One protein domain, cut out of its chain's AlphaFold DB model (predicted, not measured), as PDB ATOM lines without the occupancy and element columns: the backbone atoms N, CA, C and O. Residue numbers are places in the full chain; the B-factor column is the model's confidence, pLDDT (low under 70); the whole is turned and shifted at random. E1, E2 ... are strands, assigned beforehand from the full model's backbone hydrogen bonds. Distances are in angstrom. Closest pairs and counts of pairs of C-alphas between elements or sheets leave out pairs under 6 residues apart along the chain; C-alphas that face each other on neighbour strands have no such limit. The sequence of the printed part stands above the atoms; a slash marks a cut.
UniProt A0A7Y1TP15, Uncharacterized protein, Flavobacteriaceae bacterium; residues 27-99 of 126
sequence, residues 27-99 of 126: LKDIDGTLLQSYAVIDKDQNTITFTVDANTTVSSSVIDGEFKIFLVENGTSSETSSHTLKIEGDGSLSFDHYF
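AT A GLANCE: This is residues 27 to 99 of the 126 residues of an uncharacterized protein of Flavobacteriaceae bacterium (UniProt A0A7Y1TP15). Two small three-stranded sheets, E3-E4-E6 and E1-E2-E5, stand partly face to face as a small sandwich, with unnamed residues 27 to 39 along the open side between E1 and E6. The first sheet is mixed, the second antiparallel. The printed part has 73 residues, with six named strands, E1 to E6 in chain order, and no named helix; its class is all strand, and it is compact, with a radius of gyration of the C-alphas of 11.9 A and spans of 35 by 24 by 18 A.

IN THESE COORDINATES: E3 is residues 56 to 63, 21.2 A; E4 66 to 73, 22.3 A; E6 93 to 98, ending at C-alpha 98 (275.724, 232.834, 177.147). E1 is 40 to 42, beginning at C-alpha 40 (269.635, 214.050, 184.870); E2 47 to 53; E5 80 to 86.

HOW THE PARTS SIT: The sheet of E3, E4 and E6 is strongly twisted, its C-alphas up to 4.8 A off the best plane; in it E3 and E4 form a hairpin, N 57 to O 72 2.8 A, within hydrogen-bond range. E6 is parallel to E4, N 96 to O 69 2.8 A. E1 and E2 form a hairpin, N 40 to O 49 2.8 A; E5 is antiparallel to E2, N 48 to O 85 2.9 A. The closest C-alphas of E3 and E5, Val 58 and His 83, are 7.9 A apart.

THE WHOLE: The printed part has no cut and no long link. pLDDT is under 70 at 27 to 33 and 89 to 99.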
ATOM      1  N   LEU A  27     275.937 215.491 185.272       42.03
ATOM      2  CA  LEU A  27     276.789 216.574 184.807       42.03
ATOM      3  C   LEU A  27     276.824 217.621 185.916       42.03
ATOM      4  O   LEU A  27     275.860 218.347 186.163       42.03
ATOM      5  N   LYS A  28     277.932 217.610 186.660       38.88
ATOM      6  CA  LYS A  28     278.302 218.706 187.541       38.88
ATOM      7  C   LYS A  28     278.697 219.864 186.645       38.88
ATOM      8  O   LYS A  28     279.638 219.750 185.868       38.88
ATOM      9  N   ASP A  29     277.906 220.916 186.755       44.66
ATOM     10  CA  ASP A  29     278.112 222.215 186.149       44.66
ATOM     11  C   ASP A  29     279.601 222.607 186.170       44.66
ATOM     12  O   ASP A  29     280.273 222.446 187.195       44.66
ATOM     13  N   ILE A  30     280.125 223.068 185.033       45.41
ATOM     14  CA  ILE A  30     281.510 223.538 184.951       45.41
ATOM     15  C   ILE A  30     281.680 224.879 185.684       45.41
ATOM     16  O   ILE A  30     282.810 225.167 186.057       45.41
ATOM     17  N   ASP A  31     280.598 225.615 186.015       45.44
ATOM     18  CA  ASP A  31     280.676 226.807 186.891       45.44
ATOM     19  C   ASP A  31     279.436 227.137 187.767       45.44
ATOM     20  O   ASP A  31     279.500 228.019 188.621       45.44
ATOM     21  N   GLY A  32     278.319 226.424 187.653       50.38
ATOM     22  CA  GLY A  32     277.225 226.410 188.648       50.38
ATOM     23  C   GLY A  32     276.118 227.454 188.473       50.38
ATOM     24  O   GLY A  32     275.194 227.484 189.282       50.38
ATOM     25  N   THR A  33     276.235 228.378 187.518       61.31
ATOM     26  CA  THR A  33     275.577 229.688 187.681       61.31
ATOM     27  C   THR A  33     274.114 229.737 187.235       61.31
ATOM     28  O   THR A  33     273.332 230.458 187.847       61.31
ATOM     29  N   LEU A  34     273.727 229.001 186.184       70.81
ATOM     30  CA  LEU A  34     272.370 229.084 185.608       70.81
ATOM     31  C   LEU A  34     271.505 227.850 185.882       70.81
ATOM     32  O   LEU A  34     270.274 227.942 185.882       70.81
ATOM     33  N   LEU A  35     272.124 226.699 186.141       77.31
ATOM     34  CA  LEU A  35     271.402 225.492 186.513       77.31
ATOM     35  C   LEU A  35     270.956 225.574 187.977       77.31
ATOM     36  O   LEU A  35     271.760 225.732 188.888       77.31
ATOM     37  N   GLN A  36     269.659 225.397 188.207       77.88
ATOM     38  CA  GLN A  36     269.059 225.297 189.543       77.88
ATOM     39  C   GLN A  36     269.027 223.848 190.051       77.88
ATOM     40  O   GLN A  36     268.758 223.591 191.224       77.88
ATOM     41  N   SER A  37     269.306 222.880 189.174       73.12
ATOM     42  CA  SER A  37     269.437 221.469 189.521       73.12
ATOM     43  C   SER A  37     270.590 220.821 188.771       73.12
ATOM     44  O   SER A  37     271.003 221.266 187.703       73.12
ATOM     45  N   TYR A  38     271.038 219.675 189.274       70.25
ATOM     46  CA  TYR A  38     271.820 218.760 188.457       70.25
ATOM     47  C   TYR A  38     271.013 218.313 187.239       70.25
ATOM     48  O   TYR A  38     269.815 218.032 187.359       70.25
ATOM     49  N   ALA A  39     271.677 218.218 186.090       79.50
ATOM     50  CA  ALA A  39     271.086 217.600 184.918       79.50
ATOM     51  C   ALA A  39     271.039 216.077 185.102       79.50
ATOM     52  O   ALA A  39     272.016 215.451 185.525       79.50
ATOM     53  N   VAL A  40     269.889 215.488 184.790       78.06
ATOM     54  CA  VAL A  40     269.635 214.050 184.870       78.06
ATOM     55  C   VAL A  40     269.491 213.513 183.457       78.06
ATOM     56  O   VAL A  40     268.632 213.971 182.711       78.06
ATOM     57  N   ILE A  41     270.320 212.534 183.105       81.19
ATOM     58  CA  ILE A  41     270.253 211.841 181.818       81.19
ATOM     59  C   ILE A  41     269.497 210.526 182.005       81.19
ATOM     60  O   ILE A  41     269.880 209.703 182.840       81.19
ATOM     61  N   ASP A  42     268.442 210.339 181.219       83.00
ATOM     62  CA  ASP A  42     267.741 209.070 181.034       83.00
ATOM     63  C   ASP A  42     268.231 208.447 179.721       83.00
ATOM     64  O   ASP A  42     267.954 208.953 178.629       83.00
ATOM     65  N   LYS A  43     269.016 207.372 179.842       78.69
ATOM     66  CA  LYS A  43     269.619 206.684 178.695       78.69
ATOM     67  C   LYS A  43     268.595 205.894 177.883       78.69
ATOM     68  O   LYS A  43     268.757 205.795 176.672       78.69
ATOM     69  N   ASP A  44     267.550 205.376 178.522       82.69
ATOM     70  CA  ASP A  44     266.538 204.558 177.852       82.69
ATOM     71  C   ASP A  44     265.662 205.419 176.942       82.69
ATOM     72  O   ASP A  44     265.278 205.006 175.847       82.69
ATOM     73  N   GLN A  45     265.375 206.645 177.381       84.50
ATOM     74  CA  GLN A  45     264.586 207.611 176.615       84.50
ATOM     75  C   GLN A  45     265.444 208.539 175.748       84.50
ATOM     76  O   GLN A  45     264.910 209.268 174.908       84.50
ATOM     77  N   ASN A  46     266.765 208.493 175.925       85.19
ATOM     78  CA  ASN A  46     267.727 209.413 175.330       85.19
ATOM     79  C   ASN A  46     267.351 210.881 175.592       85.19
ATOM     80  O   ASN A  46     267.286 211.706 174.677       85.19
ATOM     81  N   THR A  47     267.040 211.197 176.850       87.19
ATOM     82  CA  THR A  47     266.612 212.533 177.277       87.19
ATOM     83  C   THR A  47     267.472 213.070 178.403       87.19
ATOM     84  O   THR A  47     268.011 212.321 179.214       87.19
ATOM     85  N   ILE A  48     267.533 214.391 178.490       85.88
ATOM     86  CA  ILE A  48     268.144 215.118 179.593       85.88
ATOM     87  C   ILE A  48     267.118 216.048 180.229       85.88
ATOM     88  O   ILE A  48     266.454 216.815 179.534       85.88
ATOM     89  N   THR A  49     267.015 215.999 181.554       87.75
ATOM     90  CA  THR A  49     266.125 216.849 182.346       87.75
ATOM     91  C   THR A  49     266.933 217.711 183.302       87.75
ATOM     92  O   THR A  49     267.809 217.214 184.008       87.75
ATOM     93  N   PHE A  50     266.635 219.005 183.347       85.50
ATOM     94  CA  PHE A  50     267.289 219.963 184.236       85.50
ATOM     95  C   PHE A  50     266.359 221.132 184.559       85.50
ATOM     96  O   PHE A  50     265.341 221.347 183.896       85.50
ATOM     97  N   THR A  51     266.708 221.886 185.596       88.44
ATOM     98  CA  THR A  51     265.957 223.056 186.050       88.44
ATOM     99  C   THR A  51     266.821 224.309 185.945       88.44
ATOM    100  O   THR A  51     268.008 224.266 186.268       88.44
ATOM    101  N   VAL A  52     266.226 225.419 185.510       85.88
ATOM    102  CA  VAL A  52     266.844 226.755 185.400       85.88
ATOM    103  C   VAL A  52     265.935 227.813 186.034       85.88
ATOM    104  O   VAL A  52     264.809 227.508 186.434       85.88
ATOM    105  N   ASP A  53     266.419 229.050 186.159       86.75
ATOM    106  CA  ASP A  53     265.562 230.199 186.479       86.75
ATOM    107  C   ASP A  53     264.477 230.354 185.398       86.75
ATOM    108  O   ASP A  53     264.759 230.160 184.215       86.75
ATOM    109  N   ALA A  54     263.241 230.695 185.779       86.75
ATOM    110  CA  ALA A  54     262.123 230.800 184.835       86.75
ATOM    111  C   ALA A  54     262.333 231.855 183.728       86.75
ATOM    112  O   ALA A  54     261.706 231.764 182.674       86.75
ATOM    113  N   ASN A  55     263.234 232.819 183.937       83.62
ATOM    114  CA  ASN A  55     263.667 233.792 182.942       83.62
ATOM    115  C   ASN A  55     264.908 233.331 182.157       83.62
ATOM    116  O   ASN A  55     265.542 234.131 181.482       83.62
ATOM    117  N   THR A  56     265.278 232.052 182.193       81.50
ATOM    118  CA  THR A  56     266.332 231.504 181.327       81.50
ATOM    119  C   THR A  56     265.729 230.972 180.032       81.50
ATOM    120  O   THR A  56     264.865 230.095 180.038       81.50
ATOM    121  N   THR A  57     266.220 231.459 178.896       84.94
ATOM    122  CA  THR A  57     265.900 230.882 177.589       84.94
ATOM    123  C   THR A  57     266.771 229.654 177.354       84.94
ATOM    124  O   THR A  57     267.995 229.719 177.458       84.94
ATOM    125  N   VAL A  58     266.127 228.536 177.015       87.56
ATOM    126  CA  VAL A  58     266.774 227.247 176.758       87.56
ATOM    127  C   VAL A  58     266.640 226.900 175.281       87.56
ATOM    128  O   VAL A  58     265.531 226.857 174.749       87.56
ATOM    129  N   SER A  59     267.758 226.608 174.620       84.38
ATOM    130  CA  SER A  59     267.767 226.038 173.269       84.38
ATOM    131  C   SER A  59     268.819 224.937 173.137       84.38
ATOM    132  O   SER A  59     269.651 224.757 174.024       84.38
ATOM    133  N   SER A  60     268.767 224.162 172.056       86.56
ATOM    134  CA  SER A  60     269.725 223.084 171.802       86.56
ATOM    135  C   SER A  60     270.014 222.913 170.318       86.56
ATOM    136  O   SER A  60     269.150 223.183 169.484       86.56
ATOM    137  N   SER A  61     271.216 222.439 169.996       82.81
ATOM    138  CA  SER A  61     271.633 222.108 168.631       82.81
ATOM    139  C   SER A  61     272.724 221.040 168.639       82.81
ATOM    140  O   SER A  61     273.445 220.899 169.623       82.81
ATOM    141  N   VAL A  62     272.882 220.323 167.526       83.19
ATOM    142  CA  VAL A  62     274.030 219.436 167.298       83.19
ATOM    143  C   VAL A  62     275.084 220.200 166.502       83.19
ATOM    144  O   VAL A  62     274.834 220.597 165.363       83.19
ATOM    145  N   ILE A  63     276.259 220.419 167.093       76.00
ATOM    146  CA  ILE A  63     277.380 221.140 166.469       76.00
ATOM    147  C   ILE A  63     278.615 220.252 166.551       76.00
ATOM    148  O   ILE A  63     278.964 219.785 167.629       76.00
ATOM    149  N   ASP A  64     279.254 219.992 165.409       82.00
ATOM    150  CA  ASP A  64     280.444 219.133 165.309       82.00
ATOM    151  C   ASP A  64     280.264 217.726 165.921       82.00
ATOM    152  O   ASP A  64     281.211 217.109 166.399       82.00
ATOM    153  N   GLY A  65     279.032 217.202 165.886       74.69
ATOM    154  CA  GLY A  65     278.674 215.897 166.457       74.69
ATOM    155  C   GLY A  65     278.370 215.920 167.957       74.69
ATOM    156  O   GLY A  65     277.985 214.893 168.508       74.69
ATOM    157  N   GLU A  66     278.487 217.072 168.615       75.38
ATOM    158  CA  GLU A  66     278.159 217.237 170.029       75.38
ATOM    159  C   GLU A  66     276.755 217.812 170.206       75.38
ATOM    160  O   GLU A  66     276.385 218.789 169.548       75.38
ATOM    161  N   PHE A  67     275.981 217.238 171.130       80.06
ATOM    162  CA  PHE A  67     274.711 217.828 171.537       80.06
ATOM    163  C   PHE A  67     274.986 218.974 172.503       80.06
ATOM    164  O   PHE A  67     275.457 218.765 173.624       80.06
ATOM    165  N   LYS A  68     274.671 220.188 172.061       80.44
ATOM    166  CA  LYS A  68     274.903 221.416 172.806       80.44
ATOM    167  C   LYS A  68     273.602 221.997 173.315       80.44
ATOM    168  O   LYS A  68     272.638 222.131 172.560       80.44
ATOM    169  N   ILE A  69     273.591 222.381 174.585       83.31
ATOM    170  CA  ILE A  69     272.477 223.084 175.221       83.31
ATOM    171  C   ILE A  69     272.919 224.510 175.514       83.31
ATOM    172  O   ILE A  69     273.907 224.717 176.214       83.31
ATOM    173  N   PHE A  70     272.165 225.480 175.009       81.69
ATOM    174  CA  PHE A  70     272.416 226.900 175.202       81.69
ATOM    175  C   PHE A  70     271.463 227.467 176.243       81.69
ATOM    176  O   PHE A  70     270.241 227.353 176.102       81.69
ATOM    177  N   LEU A  71     272.036 228.098 177.266       82.69
ATOM    178  CA  LEU A  71     271.302 228.781 178.328       82.69
ATOM    179  C   LEU A  71     271.604 230.279 178.260       82.69
ATOM    180  O   LEU A  71     272.769 230.676 178.357       82.69
ATOM    181  N   VAL A  72     270.556 231.087 178.098       79.00
ATOM    182  CA  VAL A  72     270.641 232.554 178.057       79.00
ATOM    183  C   VAL A  72     269.789 233.135 179.175       79.00
ATOM    184  O   VAL A  72     268.575 232.934 179.201       79.00
ATOM    185  N   GLU A  73     270.417 233.850 180.104       75.81
ATOM    186  CA  GLU A  73     269.712 234.538 181.187       75.81
ATOM    187  C   GLU A  73     268.978 235.770 180.643       75.81
ATOM    188  O   GLU A  73     269.602 236.672 180.092       75.81
ATOM    189  N   ASN A  74     267.659 235.829 180.831       76.50
ATOM    190  CA  ASN A  74     266.811 236.957 180.452       76.50
ATOM    191  C   ASN A  74     266.254 237.664 181.702       76.50
ATOM    192  O   ASN A  74     265.054 237.900 181.843       76.50
ATOM    193  N   GLY A  75     267.148 238.009 182.630       71.44
ATOM    194  CA  GLY A  75     266.806 238.583 183.930       71.44
ATOM    195  C   GLY A  75     266.698 237.529 185.029       71.44
ATOM    196  O   GLY A  75     267.062 236.376 184.843       71.44
ATOM    197  N   THR A  76     266.197 237.946 186.192       75.00
ATOM    198  CA  THR A  76     266.099 237.081 187.381       75.00
ATOM    199  C   THR A  76     264.645 236.820 187.735       75.00
ATOM    200  O   THR A  76     263.800 237.705 187.570       75.00
ATOM    201  N   SER A  77     264.347 235.616 188.213       77.19
ATOM    202  CA  SER A  77     263.037 235.216 188.709       77.19
ATOM    203  C   SER A  77     263.147 234.644 190.124       77.19
ATOM    204  O   SER A  77     264.205 234.241 190.598       77.19
ATOM    205  N   SER A  78     262.025 234.621 190.838       83.75
ATOM    206  CA  SER A  78     261.881 233.821 192.062       83.75
ATOM    207  C   SER A  78     261.383 232.401 191.774       83.75
ATOM    208  O   SER A  78     261.215 231.607 192.698       83.75
ATOM    209  N   GLU A  79     261.081 232.107 190.511       87.06
ATOM    210  CA  GLU A  79     260.524 230.845 190.042       87.06
ATOM    211  C   GLU A  79     261.541 230.087 189.188       87.06
ATOM    212  O   GLU A  79     262.452 230.663 188.597       87.06
ATOM    213  N   THR A  80     261.349 228.775 189.090       89.19
ATOM    214  CA  THR A  80     262.206 227.888 188.303       89.19
ATOM    215  C   THR A  80     261.401 227.167 187.232       89.19
ATOM    216  O   THR A  80     260.273 226.747 187.499       89.19
ATOM    217  N   SER A  81     261.994 226.934 186.064       88.00
ATOM    218  CA  SER A  81     261.404 226.126 184.995       88.00
ATOM    219  C   SER A  81     262.170 224.817 184.804       88.00
ATOM    220  O   SER A  81     263.400 224.769 184.853       88.00
ATOM    221  N   SER A  82     261.435 223.724 184.587       92.56
ATOM    222  CA  SER A  82     262.012 222.414 184.273       92.56
ATOM    223  C   SER A  82     261.948 222.163 182.773       92.56
ATOM    224  O   SER A  82     260.882 222.270 182.171       92.56
ATOM    225  N   HIS A  83     263.068 221.756 182.188       89.62
ATOM    226  CA  HIS A  83     263.180 221.433 180.771       89.62
ATOM    227  C   HIS A  83     263.588 219.975 180.599       89.62
ATOM    228  O   HIS A  83     264.420 219.465 181.346       89.62
ATOM    229  N   THR A  84     262.980 219.305 179.620       92.38
ATOM    230  CA  THR A  84     263.394 217.975 179.162       92.38
ATOM    231  C   THR A  84     263.678 218.055 177.673       92.38
ATOM    232  O   THR A  84     262.789 218.404 176.898       92.38
ATOM    233  N   LEU A  85     264.918 217.766 177.289       89.81
ATOM    234  CA  LEU A  85     265.369 217.789 175.904       89.81
ATOM    235  C   LEU A  85     265.696 216.371 175.455       89.81
ATOM    236  O   LEU A  85     266.242 215.576 176.222       89.81
ATOM    237  N   LYS A  86     265.370 216.058 174.204       90.19
ATOM    238  CA  LYS A  86     265.808 214.818 173.574       90.19
ATOM    239  C   LYS A  86     267.233 215.018 173.081       90.19
ATOM    240  O   LYS A  86     267.496 215.975 172.362       90.19
ATOM    241  N   ILE A  87     268.131 214.135 173.493       84.75
ATOM    242  CA  ILE A  87     269.517 214.155 173.044       84.75
ATOM    243  C   ILE A  87     269.521 213.697 171.584       84.75
ATOM    244  O   ILE A  87     268.905 212.689 171.226       84.75
ATOM    245  N   GLU A  88     270.188 214.462 170.732       78.56
ATOM    246  CA  GLU A  88     270.369 214.156 169.317       78.56
ATOM    247  C   GLU A  88     271.861 214.018 169.011       78.56
ATOM    248  O   GLU A  88     272.679 214.744 169.571       78.56
ATOM    249  N   GLY A  89     272.214 213.088 168.123       68.56
ATOM    250  CA  GLY A  89     273.608 212.744 167.830       68.56
ATOM    251  C   GLY A  89     274.132 211.562 168.652       68.56
ATOM    252  O   GLY A  89     273.456 211.030 169.531       68.56
ATOM    253  N   ASP A  90     275.331 211.116 168.299       64.56
ATOM    254  CA  ASP A  90     276.069 210.005 168.909       64.56
ATOM    255  C   ASP A  90     277.244 210.474 169.790       64.56
ATOM    256  O   ASP A  90     277.911 209.648 170.419       64.56
ATOM    257  N   GLY A  91     277.505 211.785 169.832       56.28
ATOM    258  CA  GLY A  91     278.656 212.387 170.500       56.28
ATOM    259  C   GLY A  91     278.412 212.910 171.919       56.28
ATOM    260  O   GLY A  91     277.396 212.653 172.565       56.28
ATOM    261  N   SER A  92     279.416 213.631 172.426       62.44
ATOM    262  CA  SER A  92     279.448 214.244 173.756       62.44
ATOM    263  C   SER A  92     278.314 215.248 173.969       62.44
ATOM    264  O   SER A  92     277.855 215.917 173.045       62.44
ATOM    265  N   LEU A  93     277.896 215.380 175.227       66.19
ATOM    266  CA  LEU A  93     276.922 216.367 175.683       66.19
ATOM    267  C   LEU A  93     277.655 217.535 176.351       66.19
ATOM    268  O   LEU A  93     278.424 217.314 177.291       66.19
ATOM    269  N   SER A  94     277.387 218.761 175.905       64.25
ATOM    270  CA  SER A  94     277.952 219.983 176.486       64.25
ATOM    271  C   SER A  94     276.892 221.062 176.730       64.25
ATOM    272  O   SER A  94     275.861 221.136 176.058       64.25
ATOM    273  N   PHE A  95     277.139 221.891 177.744       63.84
ATOM    274  CA  PHE A  95     276.335 223.069 178.055       63.84
ATOM    275  C   PHE A  95     277.150 224.316 177.725       63.84
ATOM    276  O   PHE A  95     278.202 224.532 178.324       63.84
ATOM    277  N   ASP A  96     276.637 225.138 176.815       65.19
ATOM    278  CA  ASP A  96     277.228 226.417 176.447       65.19
ATOM    279  C   ASP A  96     276.407 227.543 177.100       65.19
ATOM    280  O   ASP A  96     275.222 227.748 176.824       65.19
ATOM    281  N   HIS A  97     277.039 228.276 178.012       59.88
ATOM    282  CA  HIS A  97     276.428 229.403 178.713       59.88
ATOM    283  C   HIS A  97     276.672 230.732 177.983       59.88
ATOM    284  O   HIS A  97     277.809 231.095 177.687       59.88
ATOM    285  N   TYR A  98     275.611 231.501 177.736       54.59
ATOM    286  CA  TYR A  98     275.724 232.834 177.147       54.59
ATOM    287  C   TYR A  98     275.128 233.874 178.095       54.59
ATOM    288  O   TYR A  98     273.916 233.976 178.260       54.59
ATOM    289  N   PHE A  99     276.006 234.666 178.717       53.94
ATOM    290  CA  PHE A  99     275.616 235.866 179.456       53.94
ATOM    291  C   PHE A  99     275.585 237.047 178.484       53.94
ATOM    292  O   PHE A  99     276.509 237.862 178.430       53.94
TER     293      PHE A  99